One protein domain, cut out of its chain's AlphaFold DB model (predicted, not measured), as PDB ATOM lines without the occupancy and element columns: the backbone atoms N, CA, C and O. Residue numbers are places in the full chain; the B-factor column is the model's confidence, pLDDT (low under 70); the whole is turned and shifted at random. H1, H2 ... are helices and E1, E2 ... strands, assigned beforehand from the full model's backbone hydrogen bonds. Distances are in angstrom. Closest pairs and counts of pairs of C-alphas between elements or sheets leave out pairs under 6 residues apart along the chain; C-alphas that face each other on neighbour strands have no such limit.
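This is residues 201 to 271 and 307 to 311 of the 429 residues of the protein "TED domain-containing protein" of [Eubacterium] siraeum DSM 15702 (UniProt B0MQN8). Picture a small barrel of five strands, flattened and incompletely closed, its strands running nearly along one direction. A curved wall of three strands, E1, E3 and E2, stands across from the ribbon of E4 and E5; short H1 fills the gap between E2 and E4, and residues 201 to 205 bridge E1 and E5. The printed part has 76 residues, in the order E1, H1, E2, E3, E4, E5, and both sheets are antiparallel. The class is mostly strand, with 35 residues, under half, in named elements. The whole is compact, with a radius of gyration of the C-alphas of 12.3 A, and elongated, spanning 36 by 22 by 18 A.

Start at residues 201 to 202, which pair in parallel with residues 309 to 310 of E5, residues 307 to 310. Residues 204 to 205 then pair antiparallel with residues 211 to 212 of E1, residues 211 to 216. E1 and E5 are near each other, with 6 pairs of C-alphas within 10 A. Next come H1, residues 227 to 231, and E2, residues 237 to 243. E1, H1 and E2 form a split strand-helix-strand unit, two same-way strands with E3, residues 246 to 251, between them in the sheet; its crossover is right-handed. H1 is on this sheet, over E2, at a height over the sheet of 7.7 A, its local plane fitted to just 6 C-alphas. The closest C-alphas of H1 and E2, those of Ile 231 and Leu 237, are 6.2 A apart. In H1 the O i to N i+4 pair is within hydrogen-bond range. E2 and E3 form a hairpin, with N 240 and O 248 at 2.9 A. E3 is the inner strand and also antiparallel to E1, with N 213 and O 249 at 2.9 A. E4, residues 261 to 267, is antiparallel to E5 at 152 degrees, with N 263 and O 307 at 2.8 A. The closest C-alphas of H1 and E4, those of Trp 227 and Ala 265, are 5.0 A apart. E2 and E4 are apart.

Find C-alpha 211 at (1.287, -52.849, -17.738); from there E1 runs 16.9 A to Thr 216. H1 spans 6.4 A, E2 17.4 A and E3 16.9 A. Look for C-alpha 261 at (8.177, -41.607, -14.809), where E4 begins its 19.6 A. E5 runs 10.3 A and ends at C-alpha 310, at (8.893, -47.851, -16.488).

The two C-alphas farthest apart, those of Ser 207 and Cys 269, are 40.1 A apart. Residues 272 to 306 are not printed, and C-alphas 271 and 307 stand 18.6 A apart across this cut, which lies in the link from E4 to E5. Of the links printed whole, H1 to E2 and E2 to E3 are tight, and E1 to H1 and E3 to E4 are short. The mean pLDDT of the printed part is 90.5, and residues 269 to 270 are under 70.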
ATOM      1  N   GLN A 201      11.777 -48.880 -11.379       97.06
ATOM      2  CA  GLN A 201      11.086 -50.143 -11.146       97.06
ATOM      3  C   GLN A 201      10.306 -50.550 -12.397       97.06
ATOM      4  O   GLN A 201       9.557 -49.749 -12.965       97.06
ATOM      5  N   LYS A 202      10.517 -51.788 -12.854       95.62
ATOM      6  CA  LYS A 202       9.900 -52.302 -14.080       95.62
ATOM      7  C   LYS A 202       8.474 -52.770 -13.804       95.62
ATOM      8  O   LYS A 202       8.247 -53.567 -12.901       95.62
ATOM      9  N   MET A 203       7.533 -52.323 -14.621       96.06
ATOM     10  CA  MET A 203       6.176 -52.850 -14.676       96.06
ATOM     11  C   MET A 203       6.150 -54.166 -15.461       96.06
ATOM     12  O   MET A 203       6.837 -54.319 -16.472       96.06
ATOM     13  N   THR A 204       5.310 -55.098 -15.027       93.19
ATOM     14  CA  THR A 204       5.000 -56.336 -15.743       93.19
ATOM     15  C   THR A 204       4.102 -56.035 -16.936       93.19
ATOM     16  O   THR A 204       3.083 -55.362 -16.783       93.19
ATOM     17  N   THR A 205       4.463 -56.555 -18.108       86.69
ATOM     18  CA  THR A 205       3.627 -56.529 -19.314       86.69
ATOM     19  C   THR A 205       2.577 -57.636 -19.244       86.69
ATOM     20  O   THR A 205       2.916 -58.808 -19.083       86.69
ATOM     21  N   ASN A 206       1.309 -57.267 -19.378       83.88
ATOM     22  CA  ASN A 206       0.174 -58.181 -19.353       83.88
ATOM     23  C   ASN A 206      -0.179 -58.663 -20.768       83.88
ATOM     24  O   ASN A 206       0.142 -58.019 -21.769       83.88
ATOM     25  N   SER A 207      -0.889 -59.787 -20.858       72.69
ATOM     26  CA  SER A 207      -1.324 -60.376 -22.135       72.69
ATOM     27  C   SER A 207      -2.274 -59.479 -22.940       72.69
ATOM     28  O   SER A 207      -2.335 -59.598 -24.162       72.69
ATOM     29  N   ASP A 208      -2.983 -58.562 -22.280       70.81
ATOM     30  CA  ASP A 208      -3.860 -57.563 -22.903       70.81
ATOM     31  C   ASP A 208      -3.098 -56.336 -23.450       70.81
ATOM     32  O   ASP A 208      -3.714 -55.405 -23.967       70.81
ATOM     33  N   GLY A 209      -1.763 -56.320 -23.345       72.25
ATOM     34  CA  GLY A 209      -0.912 -55.205 -23.763       72.25
ATOM     35  C   GLY A 209      -0.852 -54.044 -22.766       72.25
ATOM     36  O   GLY A 209      -0.236 -53.022 -23.066       72.25
ATOM     37  N   THR A 210      -1.477 -54.175 -21.591       87.25
ATOM     38  CA  THR A 210      -1.340 -53.211 -20.492       87.25
ATOM     39  C   THR A 210      -0.160 -53.557 -19.590       87.25
ATOM     40  O   THR A 210       0.457 -54.612 -19.722       87.25
ATOM     41  N   PHE A 211       0.162 -52.670 -18.650       92.44
ATOM     42  CA  PHE A 211       1.287 -52.849 -17.738       92.44
ATOM     43  C   PHE A 211       0.841 -52.672 -16.298       92.44
ATOM     44  O   PHE A 211       0.041 -51.786 -16.007       92.44
ATOM     45  N   THR A 212       1.382 -53.464 -15.383       96.38
ATOM     46  CA  THR A 212       1.075 -53.359 -13.952       96.38
ATOM     47  C   THR A 212       2.320 -53.501 -13.100       96.38
ATOM     48  O   THR A 212       3.208 -54.281 -13.421       96.38
ATOM     49  N   ILE A 213       2.369 -52.791 -11.978       97.62
ATOM     50  CA  ILE A 213       3.362 -53.018 -10.928       97.62
ATOM     51  C   ILE A 213       2.654 -53.155  -9.586       97.62
ATOM     52  O   ILE A 213       1.715 -52.412  -9.299       97.62
ATOM     53  N   THR A 214       3.100 -54.123  -8.790       97.12
ATOM     54  CA  THR A 214       2.694 -54.287  -7.393       97.12
ATOM     55  C   THR A 214       3.872 -53.919  -6.511       97.12
ATOM     56  O   THR A 214       4.947 -54.498  -6.645       97.12
ATOM     57  N   LEU A 215       3.656 -52.961  -5.620       96.94
ATOM     58  CA  LEU A 215       4.640 -52.456  -4.678       96.94
ATOM     59  C   LEU A 215       4.203 -52.844  -3.266       96.94
ATOM     60  O   LEU A 215       3.125 -52.446  -2.818       96.94
ATOM     61  N   THR A 216       5.030 -53.634  -2.586       95.88
ATOM     62  CA  THR A 216       4.771 -54.097  -1.217       95.88
ATOM     63  C   THR A 216       5.453 -53.171  -0.220       95.88
ATOM     64  O   THR A 216       6.660 -52.942  -0.315       95.88
ATOM     65  N   ASP A 217       4.686 -52.649   0.731       95.06
ATOM     66  CA  ASP A 217       5.172 -51.758   1.780       95.06
ATOM     67  C   ASP A 217       5.264 -52.481   3.127       95.06
ATOM     68  O   ASP A 217       4.262 -52.636   3.819       95.06
ATOM     69  N   SER A 218       6.467 -52.875   3.544       94.81
ATOM     70  CA  SER A 218       6.669 -53.538   4.841       94.81
ATOM     71  C   SER A 218       6.447 -52.615   6.044       94.81
ATOM     72  O   SER A 218       6.370 -53.093   7.173       94.81
ATOM     73  N   LYS A 219       6.334 -51.300   5.818       91.44
ATOM     74  CA  LYS A 219       6.110 -50.295   6.863       91.44
ATOM     75  C   LYS A 219       4.636 -49.911   7.011       91.44
ATOM     76  O   LYS A 219       4.307 -49.179   7.935       91.44
ATOM     77  N   ASN A 220       3.752 -50.386   6.126       90.31
ATOM     78  CA  ASN A 220       2.311 -50.097   6.137       90.31
ATOM     79  C   ASN A 220       1.942 -48.597   6.172       90.31
ATOM     80  O   ASN A 220       0.896 -48.217   6.702       90.31
ATOM     81  N   VAL A 221       2.766 -47.733   5.572       88.31
ATOM     82  CA  VAL A 221       2.537 -46.279   5.522       88.31
ATOM     83  C   VAL A 221       2.055 -45.774   4.158       88.31
ATOM     84  O   VAL A 221       1.613 -44.633   4.070       88.31
ATOM     85  N   SER A 222       2.085 -46.604   3.109       90.38
ATOM     86  CA  SER A 222       1.692 -46.257   1.729       90.38
ATOM     87  C   SER A 222       0.342 -45.556   1.623       90.38
ATOM     88  O   SER A 222       0.259 -44.526   0.961       90.38
ATOM     89  N   LYS A 223      -0.682 -46.059   2.322       86.75
ATOM     90  CA  LYS A 223      -2.048 -45.507   2.295       86.75
ATOM     91  C   LYS A 223      -2.153 -44.053   2.783       86.75
ATOM     92  O   LYS A 223      -3.146 -43.377   2.521       86.75
ATOM     93  N   TYR A 224      -1.149 -43.570   3.518       86.56
ATOM     94  CA  TYR A 224      -1.089 -42.189   4.000       86.56
ATOM     95  C   TYR A 224      -0.425 -41.240   2.992       86.56
ATOM     96  O   TYR A 224      -0.288 -40.055   3.270       86.56
ATOM     97  N   TYR A 225       0.006 -41.723   1.829       90.69
ATOM     98  CA  TYR A 225       0.574 -40.888   0.775       90.69
ATOM     99  C   TYR A 225      -0.426 -40.761  -0.375       90.69
ATOM    100  O   TYR A 225      -1.023 -41.741  -0.810       90.69
ATOM    101  N   ASP A 226      -0.629 -39.541  -0.876       91.62
ATOM    102  CA  ASP A 226      -1.584 -39.273  -1.953       91.62
ATOM    103  C   ASP A 226      -1.029 -39.670  -3.332       91.62
ATOM    104  O   ASP A 226      -0.614 -38.842  -4.152       91.62
ATOM    105  N   TRP A 227      -1.018 -40.977  -3.583       93.75
ATOM    106  CA  TRP A 227      -0.628 -41.548  -4.869       93.75
ATOM    107  C   TRP A 227      -1.601 -41.183  -5.991       93.75
ATOM    108  O   TRP A 227      -1.187 -41.076  -7.148       93.75
ATOM    109  N   GLN A 228      -2.875 -40.942  -5.669       93.12
ATOM    110  CA  GLN A 228      -3.898 -40.596  -6.654       93.12
ATOM    111  C   GLN A 228      -3.588 -39.252  -7.322       93.12
ATOM    112  O   GLN A 228      -3.656 -39.134  -8.549       93.12
ATOM    113  N   THR A 229      -3.175 -38.251  -6.541       93.56
ATOM    114  CA  THR A 229      -2.696 -36.976  -7.089       93.56
ATOM    115  C   THR A 229      -1.385 -37.148  -7.858       93.56
ATOM    116  O   THR A 229      -1.226 -36.553  -8.927       93.56
ATOM    117  N   ALA A 230      -0.471 -38.006  -7.385       94.88
ATOM    118  CA  ALA A 230       0.824 -38.242  -8.031       94.88
ATOM    119  C   ALA A 230       0.699 -38.752  -9.480       94.88
ATOM    120  O   ALA A 230       1.514 -38.394 -10.336       94.88
ATOM    121  N   ILE A 231      -0.330 -39.558  -9.773       96.38
ATOM    122  CA  ILE A 231      -0.573 -40.103 -11.117       96.38
ATOM    123  C   ILE A 231      -1.471 -39.224 -11.998       96.38
ATOM    124  O   ILE A 231      -1.526 -39.445 -13.203       96.38
ATOM    125  N   LYS A 232      -2.151 -38.212 -11.442       94.50
ATOM    126  CA  LYS A 232      -3.237 -37.465 -12.110       94.50
ATOM    127  C   LYS A 232      -2.841 -36.812 -13.441       94.50
ATOM    128  O   LYS A 232      -3.669 -36.702 -14.339       94.50
ATOM    129  N   LYS A 233      -1.575 -36.402 -13.588       94.19
ATOM    130  CA  LYS A 233      -1.036 -35.829 -14.840       94.19
ATOM    131  C   LYS A 233      -0.852 -36.855 -15.970       94.19
ATOM    132  O   LYS A 233      -0.602 -36.468 -17.106       94.19
ATOM    133  N   TYR A 234      -0.970 -38.149 -15.677       95.00
ATOM    134  CA  TYR A 234      -0.806 -39.239 -16.632       95.00
ATOM    135  C   TYR A 234      -2.145 -39.949 -16.836       95.00
ATOM    136  O   TYR A 234      -2.482 -40.880 -16.115       95.00
ATOM    137  N   SER A 235      -2.903 -39.541 -17.856       94.94
ATOM    138  CA  SER A 235      -4.247 -40.076 -18.144       94.94
ATOM    139  C   SER A 235      -4.300 -41.581 -18.437       94.94
ATOM    140  O   SER A 235      -5.372 -42.178 -18.424       94.94
ATOM    141  N   TYR A 236      -3.152 -42.197 -18.717       92.81
ATOM    142  CA  TYR A 236      -3.005 -43.631 -18.956       92.81
ATOM    143  C   TYR A 236      -2.590 -44.422 -17.708       92.81
ATOM    144  O   TYR A 236      -2.486 -45.644 -17.800       92.81
ATOM    145  N   LEU A 237      -2.340 -43.759 -16.572       97.31
ATOM    146  CA  LEU A 237      -2.074 -44.404 -15.289       97.31
ATOM    147  C   LEU A 237      -3.344 -44.474 -14.436       97.31
ATOM    148  O   LEU A 237      -4.137 -43.537 -14.398       97.31
ATOM    149  N   SER A 238      -3.502 -45.568 -13.696       97.38
ATOM    150  CA  SER A 238      -4.569 -45.732 -12.706       97.38
ATOM    151  C   SER A 238      -4.089 -46.544 -11.507       97.38
ATOM    152  O   SER A 238      -3.327 -47.500 -11.674       97.38
ATOM    153  N   ILE A 239      -4.582 -46.227 -10.312       96.31
ATOM    154  CA  ILE A 239      -4.388 -47.053  -9.116       96.31
ATOM    155  C   ILE A 239      -5.487 -48.116  -9.078       96.31
ATOM    156  O   ILE A 239      -6.669 -47.789  -9.134       96.31
ATOM    157  N   ILE A 240      -5.095 -49.390  -9.008       92.31
ATOM    158  CA  ILE A 240      -6.028 -50.520  -8.844       92.31
ATOM    159  C   ILE A 240      -6.246 -50.818  -7.359       92.31
ATOM    160  O   ILE A 240      -7.332 -51.212  -6.941       92.31
ATOM    161  N   THR A 241      -5.197 -50.676  -6.553       88.88
ATOM    162  CA  THR A 241      -5.228 -50.974  -5.121       88.88
ATOM    163  C   THR A 241      -4.326 -49.994  -4.401       88.88
ATOM    164  O   THR A 241      -3.175 -49.829  -4.798       88.88
ATOM    165  N   ASP A 242      -4.853 -49.383  -3.348       84.06
ATOM    166  CA  ASP A 242      -4.115 -48.565  -2.390       84.06
ATOM    167  C   ASP A 242      -4.627 -48.924  -0.996       84.06
ATOM    168  O   ASP A 242      -5.639 -48.411  -0.519       84.06
ATOM    169  N   THR A 243      -4.000 -49.936  -0.406       82.62
ATOM    170  CA  THR A 243      -4.372 -50.485   0.899       82.62
ATOM    171  C   THR A 243      -3.146 -50.553   1.797       82.62
ATOM    172  O   THR A 243      -2.015 -50.304   1.370       82.62
ATOM    173  N   GLU A 244      -3.349 -50.926   3.061       80.12
ATOM    174  CA  GLU A 244      -2.232 -51.264   3.944       80.12
ATOM    175  C   GLU A 244      -1.316 -52.293   3.275       80.12
ATOM    176  O   GLU A 244      -1.774 -53.278   2.692       80.12
ATOM    177  N   GLY A 245      -0.019 -51.996   3.289       86.12
ATOM    178  CA  GLY A 245       1.029 -52.869   2.774       86.12
ATOM    179  C   GLY A 245       1.118 -53.011   1.254       86.12
ATOM    180  O   GLY A 245       2.019 -53.708   0.785       86.12
ATOM    181  N   LYS A 246       0.233 -52.390   0.457       92.50
ATOM    182  CA  LYS A 246       0.175 -52.664  -0.987       92.50
ATOM    183  C   LYS A 246      -0.319 -51.489  -1.831       92.50
ATOM    184  O   LYS A 246      -1.432 -51.004  -1.645       92.50
ATOM    185  N   LEU A 247       0.471 -51.137  -2.847       96.06
ATOM    186  CA  LEU A 247       0.101 -50.217  -3.924       96.06
ATOM    187  C   LEU A 247       0.187 -50.934  -5.277       96.06
ATOM    188  O   LEU A 247       1.202 -51.555  -5.595       96.06
ATOM    189  N   VAL A 248      -0.864 -50.846  -6.092       97.00
ATOM    190  CA  VAL A 248      -0.901 -51.422  -7.444       97.00
ATOM    191  C   VAL A 248      -1.220 -50.338  -8.460       97.00
ATOM    192  O   VAL A 248      -2.301 -49.747  -8.427       97.00
ATOM    193  N   ILE A 249      -0.298 -50.121  -9.398       97.94
ATOM    194  CA  ILE A 249      -0.430 -49.131 -10.473       97.94
ATOM    195  C   ILE A 249      -0.548 -49.865 -11.806       97.94
ATOM    196  O   ILE A 249       0.246 -50.762 -12.099       97.94
ATOM    197  N   LYS A 250      -1.512 -49.453 -12.630       96.50
ATOM    198  CA  LYS A 250      -1.688 -49.892 -14.017       96.50
ATOM    199  C   LYS A 250      -1.347 -48.766 -14.979       96.50
ATOM    200  O   LYS A 250      -1.655 -47.612 -14.704       96.50
ATOM    201  N   SER A 251      -0.763 -49.128 -16.115       94.50
ATOM    202  CA  SER A 251      -0.590 -48.271 -17.281       94.50
ATOM    203  C   SER A 251      -1.258 -48.895 -18.504       94.50
ATOM    204  O   SER A 251      -1.095 -50.088 -18.763       94.50
ATOM    205  N   THR A 252      -1.977 -48.096 -19.290       90.38
ATOM    206  CA  THR A 252      -2.486 -48.493 -20.616       90.38
ATOM    207  C   THR A 252      -1.550 -48.096 -21.755       90.38
ATOM    208  O   THR A 252      -1.801 -48.458 -22.904       90.38
ATOM    209  N   LYS A 253      -0.465 -47.367 -21.458       86.81
ATOM    210  CA  LYS A 253       0.562 -46.982 -22.432       86.81
ATOM    211  C   LYS A 253       1.960 -47.450 -22.010       86.81
ATOM    212  O   LYS A 253       2.264 -47.465 -20.816       86.81
ATOM    213  N   PRO A 254       2.826 -47.782 -22.974       86.56
ATOM    214  CA  PRO A 254       4.237 -48.035 -22.715       86.56
ATOM    215  C   PRO A 254       4.946 -46.817 -22.106       86.56
ATOM    216  O   PRO A 254       4.704 -45.686 -22.524       86.56
ATOM    217  N   ILE A 255       5.861 -47.058 -21.168       90.31
ATOM    218  CA  ILE A 255       6.724 -46.057 -20.528       90.31
ATOM    219  C   ILE A 255       8.179 -46.510 -20.718       90.31
ATOM    220  O   ILE A 255       8.688 -47.276 -19.902       90.31
ATOM    221  N   PRO A 256       8.870 -46.092 -21.790       86.12
ATOM    222  CA  PRO A 256      10.249 -46.505 -22.038       86.12
ATOM    223  C   PRO A 256      11.177 -46.191 -20.858       86.12
ATOM    224  O   PRO A 256      11.041 -45.149 -20.225       86.12
ATOM    225  N   SER A 257      12.180 -47.037 -20.592       87.25
ATOM    226  CA  SER A 257      13.132 -46.819 -19.481       87.25
ATOM    227  C   SER A 257      13.884 -45.480 -19.575       87.25
ATOM    228  O   SER A 257      14.162 -44.847 -18.551       87.25
ATOM    229  N   GLY A 258      14.175 -45.002 -20.793       85.06
ATOM    230  CA  GLY A 258      14.764 -43.675 -21.034       85.06
ATOM    231  C   GLY A 258      13.837 -42.507 -20.667       85.06
ATOM    232  O   GLY A 258      14.309 -41.404 -20.422       85.06
ATOM    233  N   SER A 259      12.537 -42.768 -20.554       88.50
ATOM    234  CA  SER A 259      11.484 -41.812 -20.195       88.50
ATOM    235  C   SER A 259      10.722 -42.272 -18.948       88.50
ATOM    236  O   SER A 259       9.525 -42.016 -18.822       88.50
ATOM    237  N   ALA A 260      11.405 -42.993 -18.047       94.25
ATOM    238  CA  ALA A 260      10.826 -43.479 -16.801       94.25
ATOM    239  C   ALA A 260      10.160 -42.333 -16.033       94.25
ATOM    240  O   ALA A 260      10.694 -41.227 -15.931       94.25
ATOM    241  N   ILE A 261       8.988 -42.611 -15.481       95.88
ATOM    242  CA  ILE A 261       8.177 -41.607 -14.809       95.88
ATOM    243  C   ILE A 261       8.503 -41.627 -13.328       95.88
ATOM    244  O   ILE A 261       8.302 -42.643 -12.666       95.88
ATOM    245  N   THR A 262       8.939 -40.487 -12.797       97.56
ATOM    246  CA  THR A 262       8.990 -40.270 -11.351       97.56
ATOM    247  C   THR A 262       7.629 -39.799 -10.849       97.56
ATOM    248  O   THR A 262       7.133 -38.739 -11.244       97.56
ATOM    249  N   LEU A 263       7.033 -40.594  -9.966       97.62
ATOM    250  CA  LEU A 263       5.834 -40.249  -9.216       97.62
ATOM    251  C   LEU A 263       6.254 -39.742  -7.838       97.62
ATOM    252  O   LEU A 263       7.101 -40.349  -7.181       97.62
ATOM    253  N   THR A 264       5.653 -38.639  -7.401       96.56
ATOM    254  CA  THR A 264       5.884 -38.041  -6.082       96.56
ATOM    255  C   THR A 264       4.551 -37.927  -5.370       96.56
ATOM    256  O   THR A 264       3.700 -37.142  -5.785       96.56
ATOM    257  N   ALA A 265       4.375 -38.714  -4.315       94.38
ATOM    258  CA  ALA A 265       3.216 -38.637  -3.445       94.38
ATOM    259  C   ALA A 265       3.569 -37.880  -2.167       94.38
ATOM    260  O   ALA A 265       4.686 -37.975  -1.652       94.38
ATOM    261  N   LYS A 266       2.599 -37.119  -1.662       91.25
ATOM    262  CA  LYS A 266       2.728 -36.330  -0.436       91.25
ATOM    263  C   LYS A 266       1.820 -36.901   0.638       91.25
ATOM    264  O   LYS A 266       0.679 -37.258   0.350       91.25
ATOM    265  N   ARG A 267       2.319 -36.948   1.866       87.19
ATOM    266  CA  ARG A 267       1.511 -37.085   3.073       87.19
ATOM    267  C   ARG A 267       1.390 -35.702   3.700       87.19
ATOM    268  O   ARG A 267       2.404 -35.133   4.087       87.19
ATOM    269  N   ASN A 268       0.172 -35.174   3.730       75.31
ATOM    270  CA  ASN A 268      -0.183 -33.868   4.292       75.31
ATOM    271  C   ASN A 268      -1.264 -34.042   5.373       75.31
ATOM    272  O   ASN A 268      -1.733 -35.164   5.591       75.31
ATOM    273  N   CYS A 269      -1.705 -32.938   5.978       69.12
ATOM    274  CA  CYS A 269      -2.765 -32.899   6.989       69.12
ATOM    275  C   CYS A 269      -3.990 -33.795   6.709       69.12
ATOM    276  O   CYS A 269      -4.472 -34.483   7.604       69.12
ATOM    277  N   SER A 270      -4.455 -33.870   5.454       67.75
ATOM    278  CA  SER A 270      -5.626 -34.674   5.055       67.75
ATOM    279  C   SER A 270      -5.392 -36.191   5.058       67.75
ATOM    280  O   SER A 270      -6.330 -36.975   4.913       67.75
ATOM    281  N   LYS A 271      -4.131 -36.612   5.179       71.19
ATOM    282  CA  LYS A 271      -3.697 -38.012   5.161       71.19
ATOM    283  C   LYS A 271      -3.028 -38.454   6.463       71.19
ATOM    284  O   LYS A 271      -2.769 -39.648   6.615       71.19
ATOM    285  N   ILE A 307       8.802 -42.656  -6.238       98.06
ATOM    286  CA  ILE A 307       9.084 -43.887  -6.990       98.06
ATOM    287  C   ILE A 307       9.336 -43.542  -8.454       98.06
ATOM    288  O   ILE A 307       8.817 -42.546  -8.954       98.06
ATOM    289  N   ALA A 308      10.111 -44.367  -9.153       98.12
ATOM    290  CA  ALA A 308      10.248 -44.291 -10.602       98.12
ATOM    291  C   ALA A 308       9.733 -45.583 -11.229       98.12
ATOM    292  O   ALA A 308      10.162 -46.663 -10.834       98.12
ATOM    293  N   ILE A 309       8.843 -45.472 -12.214       97.69
ATOM    294  CA  ILE A 309       8.277 -46.620 -12.928       97.69
ATOM    295  C   ILE A 309       8.569 -46.540 -14.425       97.69
ATOM    296  O   ILE A 309       8.611 -45.459 -15.015       97.69
ATOM    297  N   TYR A 310       8.768 -47.699 -15.041       95.50
ATOM    298  CA  TYR A 310       8.893 -47.851 -16.488       95.50
ATOM    299  C   TYR A 310       8.316 -49.196 -16.922       95.50
ATOM    300  O   TYR A 310       8.151 -50.096 -16.107       95.50
ATOM    301  N   SER A 311       8.037 -49.365 -18.205       91.88
ATOM    302  CA  SER A 311       7.551 -50.610 -18.784       91.88
ATOM    303  C   SER A 311       8.345 -50.990 -20.032       91.88
ATOM    304  O   SER A 311       9.210 -50.244 -20.502       91.88
TER     305      SER A 311